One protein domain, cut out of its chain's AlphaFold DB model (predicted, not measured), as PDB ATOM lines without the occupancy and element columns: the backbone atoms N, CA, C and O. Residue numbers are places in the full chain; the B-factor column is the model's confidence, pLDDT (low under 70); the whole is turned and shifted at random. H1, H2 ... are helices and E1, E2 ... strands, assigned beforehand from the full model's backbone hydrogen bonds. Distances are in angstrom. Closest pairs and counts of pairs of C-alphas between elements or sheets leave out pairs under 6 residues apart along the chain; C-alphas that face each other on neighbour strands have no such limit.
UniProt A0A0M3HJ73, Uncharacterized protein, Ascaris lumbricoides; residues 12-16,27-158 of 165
ATOM      1  N   SER A  12      42.229  -0.275  -0.107       36.84
ATOM      2  CA  SER A  12      42.948   0.103   1.119       36.84
ATOM      3  C   SER A  12      42.020   0.675   2.200       36.84
ATOM      4  O   SER A  12      42.265   0.471   3.385       36.84
ATOM      5  N   VAL A  13      40.936   1.338   1.796       37.72
ATOM      6  CA  VAL A  13      39.913   1.935   2.662       37.72
ATOM      7  C   VAL A  13      38.860   0.893   3.070       37.72
ATOM      8  O   VAL A  13      38.484   0.836   4.238       37.72
ATOM      9  N   GLU A  14      38.459  -0.014   2.170       33.06
ATOM     10  CA  GLU A  14      37.474  -1.081   2.456       33.06
ATOM     11  C   GLU A  14      37.864  -1.968   3.655       33.06
ATOM     12  O   GLU A  14      37.027  -2.272   4.509       33.06
ATOM     13  N   LYS A  15      39.155  -2.304   3.795       32.41
ATOM     14  CA  LYS A  15      39.662  -3.116   4.917       32.41
ATOM     15  C   LYS A  15      39.528  -2.443   6.286       32.41
ATOM     16  O   LYS A  15      39.478  -3.148   7.295       32.41
ATOM     17  N   LEU A  16      39.475  -1.109   6.345       37.53
ATOM     18  CA  LEU A  16      39.273  -0.378   7.601       37.53
ATOM     19  C   LEU A  16      37.798  -0.376   8.035       37.53
ATOM     20  O   LEU A  16      37.514  -0.440   9.234       37.53
ATOM     21  N   PHE A  27      19.805  11.191  16.684       26.77
ATOM     22  CA  PHE A  27      19.646  12.444  17.439       26.77
ATOM     23  C   PHE A  27      20.963  12.939  18.072       26.77
ATOM     24  O   PHE A  27      21.174  14.143  18.236       26.77
ATOM     25  N   ALA A  28      21.909  12.031  18.342       30.38
ATOM     26  CA  ALA A  28      23.265  12.383  18.772       30.38
ATOM     27  C   ALA A  28      24.093  13.008  17.628       30.38
ATOM     28  O   ALA A  28      24.922  13.891  17.866       30.38
ATOM     29  N   ALA A  29      23.808  12.615  16.381       33.44
ATOM     30  CA  ALA A  29      24.482  13.103  15.179       33.44
ATOM     31  C   ALA A  29      24.299  14.616  14.958       33.44
ATOM     32  O   ALA A  29      25.256  15.304  14.620       33.44
ATOM     33  N   VAL A  30      23.115  15.175  15.241       26.27
ATOM     34  CA  VAL A  30      22.839  16.618  15.057       26.27
ATOM     35  C   VAL A  30      23.548  17.480  16.110       26.27
ATOM     36  O   VAL A  30      23.966  18.604  15.832       26.27
ATOM     37  N   THR A  31      23.764  16.940  17.312       24.00
ATOM     38  CA  THR A  31      24.500  17.648  18.372       24.00
ATOM     39  C   THR A  31      26.020  17.561  18.154       24.00
ATOM     40  O   THR A  31      26.740  18.513  18.463       24.00
ATOM     41  N   ARG A  32      26.514  16.478  17.528       31.78
ATOM     42  CA  ARG A  32      27.893  16.381  17.002       31.78
ATOM     43  C   ARG A  32      28.117  17.256  15.764       31.78
ATOM     44  O   ARG A  32      29.182  17.848  15.652       31.78
ATOM     45  N   PHE A  33      27.109  17.438  14.910       29.94
ATOM     46  CA  PHE A  33      27.169  18.279  13.705       29.94
ATOM     47  C   PHE A  33      27.545  19.741  14.014       29.94
ATOM     48  O   PHE A  33      28.390  20.327  13.344       29.94
ATOM     49  N   LEU A  34      27.005  20.321  15.093       24.58
ATOM     50  CA  LEU A  34      27.394  21.669  15.537       24.58
ATOM     51  C   LEU A  34      28.758  21.717  16.248       24.58
ATOM     52  O   LEU A  34      29.364  22.783  16.298       24.58
ATOM     53  N   HIS A  35      29.258  20.590  16.762       29.30
ATOM     54  CA  HIS A  35      30.591  20.489  17.367       29.30
ATOM     55  C   HIS A  35      31.700  20.337  16.314       29.30
ATOM     56  O   HIS A  35      32.747  20.963  16.446       29.30
ATOM     57  N   ILE A  36      31.450  19.557  15.258       35.34
ATOM     58  CA  ILE A  36      32.407  19.251  14.184       35.34
ATOM     59  C   ILE A  36      32.598  20.460  13.257       35.34
ATOM     60  O   ILE A  36      33.727  20.802  12.922       35.34
ATOM     61  N   VAL A  37      31.516  21.166  12.910       32.53
ATOM     62  CA  VAL A  37      31.570  22.286  11.952       32.53
ATOM     63  C   VAL A  37      32.020  23.604  12.603       32.53
ATOM     64  O   VAL A  37      32.574  24.466  11.929       32.53
ATOM     65  N   LYS A  38      31.816  23.793  13.918       27.80
ATOM     66  CA  LYS A  38      32.175  25.053  14.609       27.80
ATOM     67  C   LYS A  38      33.465  25.009  15.427       27.80
ATOM     68  O   LYS A  38      33.876  26.059  15.914       27.80
ATOM     69  N   ASN A  39      34.101  23.851  15.606       32.41
ATOM     70  CA  ASN A  39      35.322  23.744  16.409       32.41
ATOM     71  C   ASN A  39      36.337  22.735  15.836       32.41
ATOM     72  O   ASN A  39      36.580  21.698  16.458       32.41
ATOM     73  N   PRO A  40      37.060  23.076  14.750       39.25
ATOM     74  CA  PRO A  40      38.311  22.377  14.421       39.25
ATOM     75  C   PRO A  40      39.333  22.447  15.580       39.25
ATOM     76  O   PRO A  40      40.227  21.615  15.690       39.25
ATOM     77  N   VAL A  41      39.150  23.400  16.504       35.59
ATOM     78  CA  VAL A  41      39.953  23.600  17.721       35.59
ATOM     79  C   VAL A  41      39.736  22.505  18.784       35.59
ATOM     80  O   VAL A  41      40.633  22.267  19.589       35.59
ATOM     81  N   TYR A  42      38.593  21.801  18.814       32.19
ATOM     82  CA  TYR A  42      38.292  20.861  19.913       32.19
ATOM     83  C   TYR A  42      39.082  19.547  19.834       32.19
ATOM     84  O   TYR A  42      39.491  19.021  20.866       32.19
ATOM     85  N   TYR A  43      39.352  19.039  18.629       39.00
ATOM     86  CA  TYR A  43      40.121  17.798  18.447       39.00
ATOM     87  C   TYR A  43      41.628  17.982  18.676       39.00
ATOM     88  O   TYR A  43      42.338  17.012  18.916       39.00
ATOM     89  N   MET A  44      42.101  19.230  18.694       40.16
ATOM     90  CA  MET A  44      43.498  19.581  18.949       40.16
ATOM     91  C   MET A  44      43.773  19.915  20.428       40.16
ATOM     92  O   MET A  44      44.890  20.284  20.758       40.16
ATOM     93  N   GLN A  45      42.803  19.794  21.349       34.53
ATOM     94  CA  GLN A  45      42.982  20.235  22.748       34.53
ATOM     95  C   GLN A  45      44.091  19.499  23.521       34.53
ATOM     96  O   GLN A  45      44.669  20.084  24.439       34.53
ATOM     97  N   GLU A  46      44.427  18.258  23.162       37.69
ATOM     98  CA  GLU A  46      45.538  17.542  23.811       37.69
ATOM     99  C   GLU A  46      46.907  17.917  23.225       37.69
ATOM    100  O   GLU A  46      47.914  17.943  23.938       37.69
ATOM    101  N   ALA A  47      46.947  18.303  21.949       42.47
ATOM    102  CA  ALA A  47      48.134  18.828  21.301       42.47
ATOM    103  C   ALA A  47      48.116  20.355  21.430       42.47
ATOM    104  O   ALA A  47      47.569  21.060  20.594       42.47
ATOM    105  N   ARG A  48      48.784  20.917  22.442       49.62
ATOM    106  CA  ARG A  48      49.014  22.380  22.563       49.62
ATOM    107  C   ARG A  48      49.792  23.009  21.377       49.62
ATOM    108  O   ARG A  48      50.269  24.138  21.479       49.62
ATOM    109  N   ALA A  49      49.937  22.285  20.271       44.94
ATOM    110  CA  ALA A  49      50.520  22.685  19.009       44.94
ATOM    111  C   ALA A  49      49.426  22.703  17.935       44.94
ATOM    112  O   ALA A  49      48.743  21.708  17.703       44.94
ATOM    113  N   PHE A  50      49.283  23.839  17.267       51.03
ATOM    114  CA  PHE A  50      48.355  24.023  16.161       51.03
ATOM    115  C   PHE A  50      49.190  24.440  14.951       51.03
ATOM    116  O   PHE A  50      49.958  25.398  15.040       51.03
ATOM    117  N   VAL A  51      49.081  23.726  13.828       50.50
ATOM    118  CA  VAL A  51      49.633  24.231  12.563       50.50
ATOM    119  C   VAL A  51      48.683  25.320  12.099       50.50
ATOM    120  O   VAL A  51      47.689  25.084  11.418       50.50
ATOM    121  N   HIS A  52      48.962  26.525  12.586       46.06
ATOM    122  CA  HIS A  52      48.361  27.725  12.068       46.06
ATOM    123  C   HIS A  52      49.205  28.178  10.895       46.06
ATOM    124  O   HIS A  52      50.171  28.919  11.061       46.06
ATOM    125  N   GLN A  53      48.778  27.800   9.706       52.66
ATOM    126  CA  GLN A  53      48.995  28.683   8.589       52.66
ATOM    127  C   GLN A  53      47.676  28.849   7.874       52.66
ATOM    128  O   GLN A  53      47.049  27.880   7.470       52.66
ATOM    129  N   ILE A  54      47.226  30.099   7.845       52.25
ATOM    130  CA  ILE A  54      46.681  30.695   6.638       52.25
ATOM    131  C   ILE A  54      47.901  31.350   5.994       52.25
ATOM    132  O   ILE A  54      48.138  32.542   6.161       52.25
ATOM    133  N   LEU A  55      48.737  30.550   5.334       55.03
ATOM    134  CA  LEU A  55      49.487  31.082   4.206       55.03
ATOM    135  C   LEU A  55      48.514  30.917   3.053       55.03
ATOM    136  O   LEU A  55      48.486  29.899   2.375       55.03
ATOM    137  N   SER A  56      47.619  31.885   2.922       53.28
ATOM    138  CA  SER A  56      46.829  31.989   1.711       53.28
ATOM    139  C   SER A  56      47.793  32.414   0.611       53.28
ATOM    140  O   SER A  56      48.444  33.448   0.739       53.28
ATOM    141  N   PHE A  57      47.879  31.645  -0.476       56.91
ATOM    142  CA  PHE A  57      48.565  32.083  -1.700       56.91
ATOM    143  C   PHE A  57      47.985  33.410  -2.231       56.91
ATOM    144  O   PHE A  57      48.642  34.161  -2.946       56.91
ATOM    145  N   ILE A  58      46.738  33.701  -1.860       69.31
ATOM    146  CA  ILE A  58      45.981  34.869  -2.290       69.31
ATOM    147  C   ILE A  58      46.301  36.052  -1.369       69.31
ATOM    148  O   ILE A  58      46.020  35.990  -0.164       69.31
ATOM    149  N   GLU A  59      46.865  37.116  -1.954       81.75
ATOM    150  CA  GLU A  59      47.327  38.343  -1.285       81.75
ATOM    151  C   GLU A  59      46.252  38.924  -0.362       81.75
ATOM    152  O   GLU A  59      46.533  39.278   0.786       81.75
ATOM    153  N   GLU A  60      45.000  38.906  -0.817       88.31
ATOM    154  CA  GLU A  60      43.830  39.472  -0.154       88.31
ATOM    155  C   GLU A  60      43.570  38.897   1.247       88.31
ATOM    156  O   GLU A  60      42.963  39.579   2.073       88.31
ATOM    157  N   ARG A  61      44.040  37.676   1.545       86.50
ATOM    158  CA  ARG A  61      43.863  37.033   2.862       86.50
ATOM    159  C   ARG A  61      45.140  36.934   3.692       86.50
ATOM    160  O   ARG A  61      45.067  36.610   4.876       86.50
ATOM    161  N   THR A  62      46.306  37.245   3.125       81.50
ATOM    162  CA  THR A  62      47.591  37.159   3.854       81.50
ATOM    163  C   THR A  62      47.619  38.064   5.093       81.50
ATOM    164  O   THR A  62      48.190  37.704   6.122       81.50
ATOM    165  N   GLY A  63      46.918  39.204   5.046       86.25
ATOM    166  CA  GLY A  63      46.792  40.131   6.174       86.25
ATOM    167  C   GLY A  63      46.066  39.557   7.400       86.25
ATOM    168  O   GLY A  63      46.227  40.088   8.501       86.25
ATOM    169  N   GLU A  64      45.298  38.472   7.248       86.00
ATOM    170  CA  GLU A  64      44.594  37.815   8.355       86.00
ATOM    171  C   GLU A  64      45.556  37.057   9.290       86.00
ATOM    172  O   GLU A  64      45.317  36.981  10.500       86.00
ATOM    173  N   GLN A  65      46.667  36.528   8.755       81.69
ATOM    174  CA  GLN A  65      47.584  35.612   9.451       81.69
ATOM    175  C   GLN A  65      48.115  36.194  10.767       81.69
ATOM    176  O   GLN A  65      48.174  35.498  11.783       81.69
ATOM    177  N   LYS A  66      48.460  37.487  10.771       85.69
ATOM    178  CA  LYS A  66      48.955  38.185  11.965       85.69
ATOM    179  C   LYS A  66      47.959  38.091  13.125       85.69
ATOM    180  O   LYS A  66      48.355  37.780  14.246       85.69
ATOM    181  N   TYR A  67      46.681  38.347  12.861       88.44
ATOM    182  CA  TYR A  67      45.660  38.415  13.906       88.44
ATOM    183  C   TYR A  67      45.355  37.042  14.494       88.44
ATOM    184  O   TYR A  67      45.215  36.903  15.709       88.44
ATOM    185  N   TYR A  68      45.305  36.010  13.655       82.12
ATOM    186  CA  TYR A  68      45.150  34.646  14.141       82.12
ATOM    187  C   TYR A  68      46.367  34.186  14.948       82.12
ATOM    188  O   TYR A  68      46.197  33.594  16.013       82.12
ATOM    189  N   LEU A  69      47.586  34.496  14.496       81.44
ATOM    190  CA  LEU A  69      48.813  34.173  15.223       81.44
ATOM    191  C   LEU A  69      48.824  34.807  16.621       81.44
ATOM    192  O   LEU A  69      49.114  34.128  17.608       81.44
ATOM    193  N   GLU A  70      48.479  36.093  16.706       87.12
ATOM    194  CA  GLU A  70      48.337  36.820  17.970       87.12
ATOM    195  C   GLU A  70      47.267  36.181  18.864       87.12
ATOM    196  O   GLU A  70      47.517  35.949  20.049       87.12
ATOM    197  N   TRP A  71      46.110  35.826  18.298       84.81
ATOM    198  CA  TRP A  71      45.032  35.173  19.036       84.81
ATOM    199  C   TRP A  71      45.467  33.814  19.595       84.81
ATOM    200  O   TRP A  71      45.321  33.576  20.793       84.81
ATOM    201  N   PHE A  72      46.067  32.938  18.783       81.19
ATOM    202  CA  PHE A  72      46.514  31.617  19.239       81.19
ATOM    203  C   PHE A  72      47.585  31.715  20.329       81.19
ATOM    204  O   PHE A  72      47.474  31.036  21.353       81.19
ATOM    205  N   LYS A  73      48.576  32.605  20.165       83.75
ATOM    206  CA  LYS A  73      49.616  32.850  21.181       83.75
ATOM    207  C   LYS A  73      49.010  33.364  22.492       83.75
ATOM    208  O   LYS A  73      49.365  32.872  23.562       83.75
ATOM    209  N   ALA A  74      48.053  34.292  22.422       88.56
ATOM    210  CA  ALA A  74      47.371  34.830  23.600       88.56
ATOM    211  C   ALA A  74      46.546  33.778  24.367       88.56
ATOM    212  O   ALA A  74      46.345  33.921  25.571       88.56
ATOM    213  N   HIS A  75      46.105  32.709  23.695       84.75
ATOM    214  CA  HIS A  75      45.319  31.624  24.293       84.75
ATOM    215  C   HIS A  75      46.161  30.386  24.656       84.75
ATOM    216  O   HIS A  75      45.608  29.328  24.954       84.75
ATOM    217  N   GLY A  76      47.493  30.506  24.671       83.06
ATOM    218  CA  GLY A  76      48.396  29.449  25.144       83.06
ATOM    219  C   GLY A  76      48.659  28.324  24.140       83.06
ATOM    220  O   GLY A  76      49.203  27.286  24.523       83.06
ATOM    221  N   PHE A  77      48.298  28.515  22.870       80.38
ATOM    222  CA  PHE A  77      48.703  27.618  21.791       80.38
ATOM    223  C   PHE A  77      50.119  27.952  21.321       80.38
ATOM    224  O   PHE A  77      50.585  29.086  21.446       80.38
ATOM    225  N   SER A  78      50.789  26.960  20.735       77.69
ATOM    226  CA  SER A  78      52.066  27.127  20.033       77.69
ATOM    227  C   SER A  78      51.858  26.950  18.525       77.69
ATOM    228  O   SER A  78      51.856  25.810  18.048       77.69
ATOM    229  N   PRO A  79      51.622  28.044  17.776       76.62
ATOM    230  CA  PRO A  79      51.553  28.026  16.320       76.62
ATOM    231  C   PRO A  79      52.843  27.500  15.692       76.62
ATOM    232  O   PRO A  79      53.937  27.822  16.156       76.62
ATOM    233  N   LEU A  80      52.709  26.714  14.630       76.50
ATOM    234  CA  LEU A  80      53.817  26.202  13.828       76.50
ATOM    235  C   LEU A  80      53.684  26.664  12.379       76.50
ATOM    236  O   LEU A  80      52.572  26.891  11.908       76.50
ATOM    237  N   GLY A  81      54.820  26.725  11.688       74.00
ATOM    238  CA  GLY A  81      54.882  26.954  10.251       74.00
ATOM    239  C   GLY A  81      55.259  28.366   9.829       74.00
ATOM    240  O   GLY A  81      55.377  28.584   8.640       74.00
ATOM    241  N   GLU A  82      55.525  29.311  10.745       72.62
ATOM    242  CA  GLU A  82      55.929  30.694  10.391       72.62
ATOM    243  C   GLU A  82      57.083  30.764   9.362       72.62
ATOM    244  O   GLU A  82      57.185  31.739   8.621       72.62
ATOM    245  N   ASP A  83      57.926  29.730   9.303       75.12
ATOM    246  CA  ASP A  83      59.079  29.556   8.420       75.12
ATOM    247  C   ASP A  83      58.865  28.569   7.254       75.12
ATOM    248  O   ASP A  83      59.795  28.321   6.484       75.12
ATOM    249  N   TYR A  84      57.676  27.979   7.114       76.50
ATOM    250  CA  TYR A  84      57.407  26.990   6.073       76.50
ATOM    251  C   TYR A  84      57.191  27.668   4.716       76.50
ATOM    252  O   TYR A  84      56.520  28.699   4.642       76.50
ATOM    253  N   PRO A  85      57.744  27.096   3.630       79.81
ATOM    254  CA  PRO A  85      57.543  27.617   2.281       79.81
ATOM    255  C   PRO A  85      56.166  27.252   1.700       79.81
ATOM    256  O   PRO A  85      55.776  27.806   0.674       79.81
ATOM    257  N   ASP A  86      55.466  26.304   2.325       84.06
ATOM    258  CA  ASP A  86      54.227  25.704   1.842       84.06
ATOM    259  C   ASP A  86      52.982  26.474   2.291       84.06
ATOM    260  O   ASP A  86      52.869  26.903   3.438       84.06
ATOM    261  N   PHE A  87      52.001  26.580   1.399       85.56
ATOM    262  CA  PHE A  87      50.700  27.169   1.688       85.56
ATOM    263  C   PHE A  87      49.775  26.144   2.351       85.56
ATOM    264  O   PHE A  87      49.725  24.966   1.981       85.56
ATOM    265  N   PHE A  88      49.012  26.611   3.332       87.44
ATOM    266  CA  PHE A  88      47.981  25.849   4.025       87.44
ATOM    267  C   PHE A  88      46.886  26.817   4.448       87.44
ATOM    268  O   PHE A  88      47.183  27.956   4.815       87.44
ATOM    269  N   GLU A  89      45.630  26.378   4.371       88.00
ATOM    270  CA  GLU A  89      44.465  27.181   4.769       88.00
ATOM    271  C   GLU A  89      43.676  26.564   5.942       88.00
ATOM    272  O   GLU A  89      42.526  26.921   6.207       88.00
ATOM    273  N   GLY A  90      44.309  25.680   6.717       85.88
ATOM    274  CA  GLY A  90      43.780  25.236   8.004       85.88
ATOM    275  C   GLY A  90      42.528  24.365   7.892       85.88
ATOM    276  O   GLY A  90      42.460  23.436   7.092       85.88
ATOM    277  N   GLY A  91      41.536  24.656   8.741       84.31
ATOM    278  CA  GLY A  91      40.333  23.832   8.911       84.31
ATOM    279  C   GLY A  91      39.424  23.725   7.682       84.31
ATOM    280  O   GLY A  91      38.586  22.832   7.651       84.31
ATOM    281  N   GLY A  92      39.598  24.597   6.682       89.25
ATOM    282  CA  GLY A  92      38.898  24.468   5.399       89.25
ATOM    283  C   GLY A  92      39.428  23.307   4.554       89.25
ATOM    284  O   GLY A  92      38.665  22.664   3.842       89.25
ATOM    285  N   ASP A  93      40.720  22.983   4.684       93.06
ATOM    286  CA  ASP A  93      41.375  21.900   3.943       93.06
ATOM    287  C   ASP A  93      41.712  20.680   4.804       93.06
ATOM    288  O   ASP A  93      42.002  19.619   4.265       93.06
ATOM    289  N   ALA A  94      41.642  20.778   6.130       90.81
ATOM    290  CA  ALA A  94      41.963  19.672   7.019       90.81
ATOM    291  C   ALA A  94      40.883  19.477   8.088       90.81
ATOM    292  O   ALA A  94      40.649  20.360   8.916       90.81
ATOM    293  N   CYS A  95      40.255  18.299   8.115       89.25
ATOM    294  CA  CYS A  95      39.218  17.978   9.096       89.25
ATOM    295  C   CYS A  95      39.357  16.556   9.654       89.25
ATOM    296  O   CYS A  95      39.618  15.591   8.934       89.25
ATOM    297  N   PHE A  96      39.180  16.412  10.966       87.19
ATOM    298  CA  PHE A  96      39.171  15.107  11.619       87.19
ATOM    299  C   PHE A  96      37.791  14.459  11.495       87.19
ATOM    300  O   PHE A  96      36.772  15.090  11.770       87.19
ATOM    301  N   SER A  97      37.764  13.178  11.122       84.88
ATOM    302  CA  SER A  97      36.549  12.342  11.215       84.88
ATOM    303  C   SER A  97      36.508  11.514  12.499       84.88
ATOM    304  O   SER A  97      35.442  11.194  13.019       84.88
ATOM    305  N   THR A  98      37.686  11.189  13.027       84.88
ATOM    306  CA  THR A  98      37.917  10.491  14.292       84.88
ATOM    307  C   THR A  98      39.158  11.104  14.949       84.88
ATOM    308  O   THR A  98      39.858  11.892  14.316       84.88
ATOM    309  N   TYR A  99      39.478  10.724  16.188       81.06
ATOM    310  CA  TYR A  99      40.740  11.135  16.828       81.06
ATOM    311  C   TYR A  99      41.991  10.624  16.096       81.06
ATOM    312  O   TYR A  99      43.056  11.221  16.216       81.06
ATOM    313  N   ASP A 100      41.844   9.558  15.307       86.75
ATOM    314  CA  ASP A 100      42.948   8.860  14.655       86.75
ATOM    315  C   ASP A 100      42.987   9.115  13.140       86.75
ATOM    316  O   ASP A 100      43.822   8.540  12.450       86.75
ATOM    317  N   THR A 101      42.080   9.923  12.574       86.69
ATOM    318  CA  THR A 101      41.965  10.090  11.113       86.69
ATOM    319  C   THR A 101      41.685  11.533  10.715       86.69
ATOM    320  O   THR A 101      40.559  12.032  10.858       86.69
ATOM    321  N   LEU A 102      42.708  12.160  10.136       90.31
ATOM    322  CA  LEU A 102      42.662  13.472   9.504       90.31
ATOM    323  C   LEU A 102      42.445  13.326   7.994       90.31
ATOM    324  O   LEU A 102      43.254  12.707   7.304       90.31
ATOM    325  N   TRP A 103      41.396  13.947   7.469       93.81
ATOM    326  CA  TRP A 103      41.193  14.133   6.033       93.81
ATOM    327  C   TRP A 103      41.853  15.438   5.605       93.81
ATOM    328  O   TRP A 103      41.653  16.465   6.251       93.81
ATOM    329  N   ALA A 104      42.660  15.375   4.549       94.62
ATOM    330  CA  ALA A 104      43.633  16.397   4.184       94.62
ATOM    331  C   ALA A 104      43.527  16.755   2.692       94.62
ATOM    332  O   ALA A 104      44.097  16.080   1.833       94.62
ATOM    333  N   GLY A 105      42.783  17.815   2.396       95.31
ATOM    334  CA  GLY A 105      42.602  18.415   1.079       95.31
ATOM    335  C   GLY A 105      43.858  19.124   0.582       95.31
ATOM    336  O   GLY A 105      44.511  19.850   1.331       95.31
ATOM    337  N   PHE A 106      44.212  18.922  -0.683       95.50
ATOM    338  CA  PHE A 106      45.299  19.653  -1.334       95.50
ATOM    339  C   PHE A 106      44.988  19.932  -2.807       95.50
ATOM    340  O   PHE A 106      44.140  19.272  -3.409       95.50
ATOM    341  N   GLY A 107      45.703  20.900  -3.381       94.19
ATOM    342  CA  GLY A 107      45.593  21.291  -4.786       94.19
ATOM    343  C   GLY A 107      45.412  22.804  -4.923       94.19
ATOM    344  O   GLY A 107      46.421  23.502  -4.996       94.19
ATOM    345  N   PRO A 108      44.176  23.341  -4.938       92.69
ATOM    346  CA  PRO A 108      43.945  24.761  -5.218       92.69
ATOM    347  C   PRO A 108      44.464  25.731  -4.149       92.69
ATOM    348  O   PRO A 108      44.881  26.834  -4.496       92.69
ATOM    349  N   ARG A 109      44.391  25.359  -2.860       90.94
ATOM    350  CA  ARG A 109      44.669  26.270  -1.730       90.94
ATOM    351  C   ARG A 109      45.777  25.799  -0.795       90.94
ATOM    352  O   ARG A 109      46.582  26.618  -0.366       90.94
ATOM    353  N   SER A 110      45.842  24.498  -0.518       91.38
ATOM    354  CA  SER A 110      46.874  23.905   0.337       91.38
ATOM    355  C   SER A 110      47.844  23.030  -0.456       91.38
ATOM    356  O   SER A 110      47.433  22.227  -1.304       91.38
ATOM    357  N   ASN A 111      49.137  23.150  -0.152       92.31
ATOM    358  CA  ASN A 111      50.188  22.281  -0.675       92.31
ATOM    359  C   ASN A 111      50.098  20.889  -0.049       92.31
ATOM    360  O   ASN A 111      49.824  20.733   1.137       92.31
ATOM    361  N   LYS A 112      50.416  19.856  -0.834       94.50
ATOM    362  CA  LYS A 112      50.489  18.477  -0.333       94.50
ATOM    363  C   LYS A 112      51.563  18.308   0.751       94.50
ATOM    364  O   LYS A 112      51.361  17.558   1.703       94.50
ATOM    365  N   ASP A 113      52.684  19.010   0.609       91.62
ATOM    366  CA  ASP A 113      53.877  18.817   1.439       91.62
ATOM    367  C   ASP A 113      53.701  19.335   2.875       91.62
ATOM    368  O   ASP A 113      54.319  18.798   3.801       91.62
ATOM    369  N   VAL A 114      52.756  20.257   3.118       87.88
ATOM    370  CA  VAL A 114      52.443  20.719   4.482       87.88
ATOM    371  C   VAL A 114      52.007  19.566   5.392       87.88
ATOM    372  O   VAL A 114      52.277  19.562   6.597       87.88
ATOM    373  N   TYR A 115      51.394  18.525   4.825       89.62
ATOM    374  CA  TYR A 115      50.918  17.383   5.596       89.62
ATOM    375  C   TYR A 115      52.051  16.518   6.162       89.62
ATOM    376  O   TYR A 115      51.826  15.808   7.143       89.62
ATOM    377  N   GLU A 116      53.283  16.626   5.656       89.56
ATOM    378  CA  GLU A 116      54.460  16.013   6.290       89.56
ATOM    379  C   GLU A 116      54.828  16.691   7.618       89.56
ATOM    380  O   GLU A 116      55.391  16.060   8.516       89.56
ATOM    381  N   HIS A 117      54.476  17.967   7.783       83.69
ATOM    382  CA  HIS A 117      54.594  18.668   9.058       83.69
ATOM    383  C   HIS A 117      53.427  18.332   9.986       83.69
ATOM    384  O   HIS A 117      53.646  18.052  11.165       83.69
ATOM    385  N   VAL A 118      52.204  18.272   9.452       84.19
ATOM    386  CA  VAL A 118      50.996  17.947  10.231       84.19
ATOM    387  C   VAL A 118      51.071  16.545  10.841       84.19
ATOM    388  O   VAL A 118      50.751  16.376  12.017       84.19
ATOM    389  N   LYS A 119      51.585  15.549  10.108       85.00
ATOM    390  CA  LYS A 119      51.803  14.182  10.626       85.00
ATOM    391  C   LYS A 119      52.665  14.134  11.892       85.00
ATOM    392  O   LYS A 119      52.538  13.204  12.679       85.00
ATOM    393  N   LYS A 120      53.550  15.113  12.105       83.38
ATOM    394  CA  LYS A 120      54.459  15.155  13.266       83.38
ATOM    395  C   LYS A 120      53.778  15.657  14.541       83.38
ATOM    396  O   LYS A 120      54.370  15.549  15.611       83.38
ATOM    397  N   LEU A 121      52.565  16.206  14.444       80.62
ATOM    398  CA  LEU A 121      51.849  16.782  15.587       80.62
ATOM    399  C   LEU A 121      51.250  15.734  16.522       80.62
ATOM    400  O   LEU A 121      50.963  16.040  17.677       80.62
ATOM    401  N   GLY A 122      51.026  14.515  16.037       80.94
ATOM    402  CA  GLY A 122      50.305  13.512  16.802       80.94
ATOM    403  C   GLY A 122      50.395  12.121  16.205       80.94
ATOM    404  O   GLY A 122      51.186  11.843  15.310       80.94
ATOM    405  N   LYS A 123      49.579  11.226  16.757       84.44
ATOM    406  CA  LYS A 123      49.452   9.842  16.306       84.44
ATOM    407  C   LYS A 123      48.089   9.678  15.647       84.44
ATOM    408  O   LYS A 123      47.158   9.209  16.284       84.44
ATOM    409  N   PHE A 124      47.988  10.123  14.405       85.44
ATOM    410  CA  PHE A 124      46.798   9.977  13.575       85.44
ATOM    411  C   PHE A 124      47.213   9.710  12.128       85.44
ATOM    412  O   PHE A 124      48.284  10.132  11.683       85.44
ATOM    413  N   ASP A 125      46.352   9.019  11.397       89.25
ATOM    414  CA  ASP A 125      46.502   8.790   9.971       89.25
ATOM    415  C   ASP A 125      46.062  10.031   9.191       89.25
ATOM    416  O   ASP A 125      45.066  10.678   9.522       89.25
ATOM    417  N   VAL A 126      46.803  10.354   8.130       89.25
ATOM    418  CA  VAL A 126      46.477  11.456   7.220       89.25
ATOM    419  C   VAL A 126      46.030  10.890   5.880       89.25
ATOM    420  O   VAL A 126      46.823  10.284   5.155       89.25
ATOM    421  N   VAL A 127      44.762  11.115   5.546       94.00
ATOM    422  CA  VAL A 127      44.142  10.712   4.283       94.00
ATOM    423  C   VAL A 127      44.182  11.889   3.316       94.00
ATOM    424  O   VAL A 127      43.402  12.835   3.424       94.00
ATOM    425  N   LEU A 128      45.117  11.828   2.369       95.75
ATOM    426  CA  LEU A 128      45.306  12.870   1.364       95.75
ATOM    427  C   LEU A 128      44.189  12.833   0.314       95.75
ATOM    428  O   LEU A 128      43.915  11.786  -0.272       95.75
ATOM    429  N   CYS A 129      43.588  13.991   0.063       95.38
ATOM    430  CA  CYS A 129      42.460  14.195  -0.835       95.38
ATOM    431  C   CYS A 129      42.821  15.269  -1.869       95.38
ATOM    432  O   CYS A 129      42.852  16.455  -1.554       95.38
ATOM    433  N   GLU A 130      43.114  14.865  -3.102       96.75
ATOM    434  CA  GLU A 130      43.437  15.809  -4.179       96.75
ATOM    435  C   GLU A 130      42.156  16.422  -4.748       96.75
ATOM    436  O   GLU A 130      41.307  15.692  -5.267       96.75
ATOM    437  N   LEU A 131      42.018  17.745  -4.654       96.06
ATOM    438  CA  LEU A 131      40.874  18.495  -5.167       96.06
ATOM    439  C   LEU A 131      41.149  18.947  -6.603       96.06
ATOM    440  O   LEU A 131      42.109  19.674  -6.861       96.06
ATOM    441  N   THR A 132      40.296  18.534  -7.539       94.88
ATOM    442  CA  THR A 132      40.481  18.814  -8.976       94.88
ATOM    443  C   THR A 132      39.322  19.577  -9.602       94.88
ATOM    444  O   THR A 132      39.448  20.092 -10.715       94.88
ATOM    445  N   HIS A 133      38.196  19.692  -8.899       93.50
ATOM    446  CA  HIS A 133      37.028  20.390  -9.417       93.50
ATOM    447  C   HIS A 133      37.140  21.910  -9.221       93.50
ATOM    448  O   HIS A 133      37.414  22.363  -8.110       93.50
ATOM    449  N   PRO A 134      36.857  22.722 -10.258       90.75
ATOM    450  CA  PRO A 134      37.098  24.168 -10.225       90.75
ATOM    451  C   PRO A 134      36.261  24.922  -9.180       90.75
ATOM    452  O   PRO A 134      36.687  25.959  -8.684       90.75
ATOM    453  N   GLU A 135      35.074  24.413  -8.842       93.25
ATOM    454  CA  GLU A 135      34.166  25.057  -7.877       93.25
ATOM    455  C   GLU A 135      34.410  24.646  -6.412       93.25
ATOM    456  O   GLU A 135      33.936  25.329  -5.507       93.25
ATOM    457  N   PHE A 136      35.155  23.561  -6.164       94.31
ATOM    458  CA  PHE A 136      35.375  23.005  -4.821       94.31
ATOM    459  C   PHE A 136      36.844  23.160  -4.420       94.31
ATOM    460  O   PHE A 136      37.629  22.217  -4.465       94.31
ATOM    461  N   TYR A 137      37.223  24.397  -4.092       92.81
ATOM    462  CA  TYR A 137      38.617  24.793  -3.865       92.81
ATOM    463  C   TYR A 137      39.133  24.533  -2.442       92.81
ATOM    464  O   TYR A 137      40.341  24.588  -2.230       92.81
ATOM    465  N   HIS A 138      38.231  24.253  -1.497       94.81
ATOM    466  CA  HIS A 138      38.538  23.782  -0.142       94.81
ATOM    467  C   HIS A 138      37.859  22.441   0.121       94.81
ATOM    468  O   HIS A 138      36.780  22.174  -0.420       94.81
ATOM    469  N   LEU A 139      38.458  21.606   0.971       94.00
ATOM    470  CA  LEU A 139      37.890  20.302   1.333       94.00
ATOM    471  C   LEU A 139      36.472  20.433   1.908       94.00
ATOM    472  O   LEU A 139      35.572  19.700   1.499       94.00
ATOM    473  N   ASP A 140      36.252  21.393   2.804       94.00
ATOM    474  CA  ASP A 140      34.975  21.610   3.495       94.00
ATOM    475  C   ASP A 140      33.800  21.972   2.563       94.00
ATOM    476  O   ASP A 140      32.634  21.771   2.915       94.00
ATOM    477  N   THR A 141      34.084  22.425   1.340       94.94
ATOM    478  CA  THR A 141      33.064  22.718   0.319       94.94
ATOM    479  C   THR A 141      32.483  21.460  -0.327       94.94
ATOM    480  O   THR A 141      31.388  21.503  -0.892       94.94
ATOM    481  N   CYS A 142      33.194  20.333  -0.249       93.81
ATOM    482  CA  CYS A 142      32.838  19.087  -0.930       93.81
ATOM    483  C   CYS A 142      32.941  17.834  -0.052       93.81
ATOM    484  O   CYS A 142      32.623  16.743  -0.532       93.81
ATOM    485  N   PHE A 143      33.347  17.968   1.211       93.62
ATOM    486  CA  PHE A 143      33.478  16.878   2.168       93.62
ATOM    487  C   PHE A 143      33.227  17.364   3.596       93.62
ATOM    488  O   PHE A 143      33.847  18.307   4.075       93.62
ATOM    489  N   ALA A 144      32.323  16.685   4.294       93.19
ATOM    490  CA  ALA A 144      31.954  16.985   5.667       93.19
ATOM    491  C   ALA A 144      31.688  15.680   6.433       93.19
ATOM    492  O   ALA A 144      30.634  15.059   6.239       93.19
ATOM    493  N   PRO A 145      32.610  15.243   7.312       88.12
ATOM    494  CA  PRO A 145      32.340  14.173   8.263       88.12
ATOM    495  C   PRO A 145      31.112  14.510   9.110       88.12
ATOM    496  O   PRO A 145      31.005  15.603   9.666       88.12
ATOM    497  N   VAL A 146      30.175  13.572   9.205       87.81
ATOM    498  CA  VAL A 146      28.976  13.698  10.046       87.81
ATOM    499  C   VAL A 146      29.209  12.981  11.374       87.81
ATOM    500  O   VAL A 146      28.868  13.505  12.435       87.81
ATOM    501  N   ASP A 147      29.834  11.804  11.319       82.75
ATOM    502  CA  ASP A 147      30.327  11.059  12.471       82.75
ATOM    503  C   ASP A 147      31.531  10.177  12.087       82.75
ATOM    504  O   ASP A 147      32.100  10.296  11.003       82.75
ATOM    505  N   GLU A 148      31.926   9.277  12.988       80.00
ATOM    506  CA  GLU A 148      33.076   8.378  12.814       80.00
ATOM    507  C   GLU A 148      32.895   7.351  11.678       80.00
ATOM    508  O   GLU A 148      33.847   6.664  11.308       80.00
ATOM    509  N   LYS A 149      31.676   7.191  11.151       83.25
ATOM    510  CA  LYS A 149      31.306   6.176  10.155       83.25
ATOM    511  C   LYS A 149      30.698   6.765   8.883       83.25
ATOM    512  O   LYS A 149      30.584   6.034   7.897       83.25
ATOM    513  N   CYS A 150      30.290   8.031   8.873       86.75
ATOM    514  CA  CYS A 150      29.662   8.650   7.712       86.75
ATOM    515  C   CYS A 150      30.124  10.088   7.454       86.75
ATOM    516  O   CYS A 150      30.427  10.859   8.364       86.75
ATOM    517  N   ALA A 151      30.139  10.447   6.172       89.50
ATOM    518  CA  ALA A 151      30.446  11.783   5.685       89.50
ATOM    519  C   ALA A 151      29.506  12.146   4.530       89.50
ATOM    520  O   ALA A 151      29.127  11.289   3.724       89.50
ATOM    521  N   LEU A 152      29.149  13.425   4.441       91.62
ATOM    522  CA  LEU A 152      28.588  14.016   3.233       91.62
ATOM    523  C   LEU A 152      29.749  14.370   2.317       91.62
ATOM    524  O   LEU A 152      30.677  15.046   2.749       91.62
ATOM    525  N   TRP A 153      29.710  13.935   1.062       93.50
ATOM    526  CA  TRP A 153      30.766  14.283   0.122       93.50
ATOM    527  C   TRP A 153      30.280  14.342  -1.325       93.50
ATOM    528  O   TRP A 153      29.213  13.817  -1.666       93.50
ATOM    529  N   TYR A 154      31.052  15.021  -2.170       93.25
ATOM    530  CA  TYR A 154      30.837  15.108  -3.609       93.25
ATOM    531  C   TYR A 154      31.994  14.425  -4.357       93.25
ATOM    532  O   TYR A 154      33.046  15.034  -4.536       93.25
ATOM    533  N   PRO A 155      31.821  13.172  -4.821       91.94
ATOM    534  CA  PRO A 155      32.921  12.373  -5.367       91.94
ATOM    535  C   PRO A 155      33.652  13.002  -6.554       91.94
ATOM    536  O   PRO A 155      34.859  12.838  -6.690       91.94
ATOM    537  N   ALA A 156      32.942  13.747  -7.404       92.81
ATOM    538  CA  ALA A 156      33.539  14.391  -8.572       92.81
ATOM    539  C   ALA A 156      34.428  15.603  -8.227       92.81
ATOM    540  O   ALA A 156      35.053  16.152  -9.130       92.81
ATOM    541  N   ALA A 157      34.501  16.018  -6.953       92.69
ATOM    542  CA  ALA A 157      35.476  17.008  -6.496       92.69
ATOM    543  C   ALA A 157      36.911  16.464  -6.425       92.69
ATOM    544  O   ALA A 157      37.861  17.247  -6.447       92.69
ATOM    545  N   PHE A 158      37.059  15.141  -6.332       93.31
ATOM    546  CA  PHE A 158      38.319  14.486  -6.017       93.31
ATOM    547  C   PHE A 158      38.955  13.860  -7.251       93.31
ATOM    548  O   PHE A 158      38.263  13.303  -8.111       93.31
TER     549      PHE A 158
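This is residues 12 to 16 and 27 to 158 of the 165 residues of an uncharacterized protein of Ascaris lumbricoides (UniProt A0A0M3HJ73). A small twisted sheet of three strands, E1, E2 and E3, has H5 over one face; the hairpin of E4 and E5 lies beside its edge strand E1, away from H5. H3 and H4 stand at one end of the longest axis, beyond long loops, and H2 lies toward the other end, near E4, while H1 is set off by itself across a cut. The printed part has 137 residues with five named helices and five named strands, in the order H1 H2 H3 H4 E1 E2 H5 E3 E4 E5; the larger sheet, E1 E2 E3, is mixed and E4 E5 is antiparallel. The class is mixed, helices and strands, with 62 residues, under half, in named elements. The whole is compact, with a radius of gyration of the C-alphas of 14.9 A and spans of 39 by 33 by 26 A.

E1, residues 94 to 98, begins at C-alpha 94 (41.963, 19.672, 7.019). E2, residues 101 to 106, is 16.0 A long, and E3, residues 125 to 130, 16.1 A. H5 is residues 114 to 121, 11.8 A. E4 is residues 143 to 145 and E5 residues 151 to 153, ending at C-alpha 153 (30.766, 14.283, 0.122). H2, residues 27 to 38, is 18.0 A; H4, residues 65 to 74, is 14.2 A; H3 is residues 59 to 62. H1, residues 12 to 16, begins at C-alpha 12 (42.948, 0.103, 1.119).

E1 and E2 form an antiparallel hairpin, with N 103 and O 95 at 2.8 A. E2 and E3 are parallel, with N 127 and O 102 at 2.8 A. E2, H5 and E3 make a strand-helix-strand unit, two parallel neighbour strands with a helix between, its crossover right-handed. H5 is on the sheet at a height of 9.5 A, over E2 and only just over E3, on which 3 of its C-alphas fall; it runs along the strands, at 11 degrees to E2 on the local plane. The closest C-alphas of E1 and E4 are those of Ser 97 and Pro 145, 5.5 A. E4 and E5 form an antiparallel hairpin, with N 144 and O 152 at 2.8 A. The closest C-alphas of H2 and E4 are those of Ile 36 and Pro 145, 7.8 A. H3 and H4 meet only through their link. In H4 every O i to N i+4 pair is within hydrogen-bond range; H2 has 4 of 8, H5 2 of 4, H1 0 of 1 with 1 of 2 O i to N i+3 pairs, and H3 is too short for one.

The farthest C-alphas, Phe 27 and Asp 83, are 43.9 A apart. Residues 17 to 26 are not printed, and C-alphas 16 and 27 are 25.4 A apart across this cut. The links H2 to H3, H4 to E1 and E3 to E4 are long; residues 49 to 50 pair with residues 78 to 79, parallel. The mean pLDDT of the printed part is 74.6, and residues 12 to 16 and 27 to 58 are under 70.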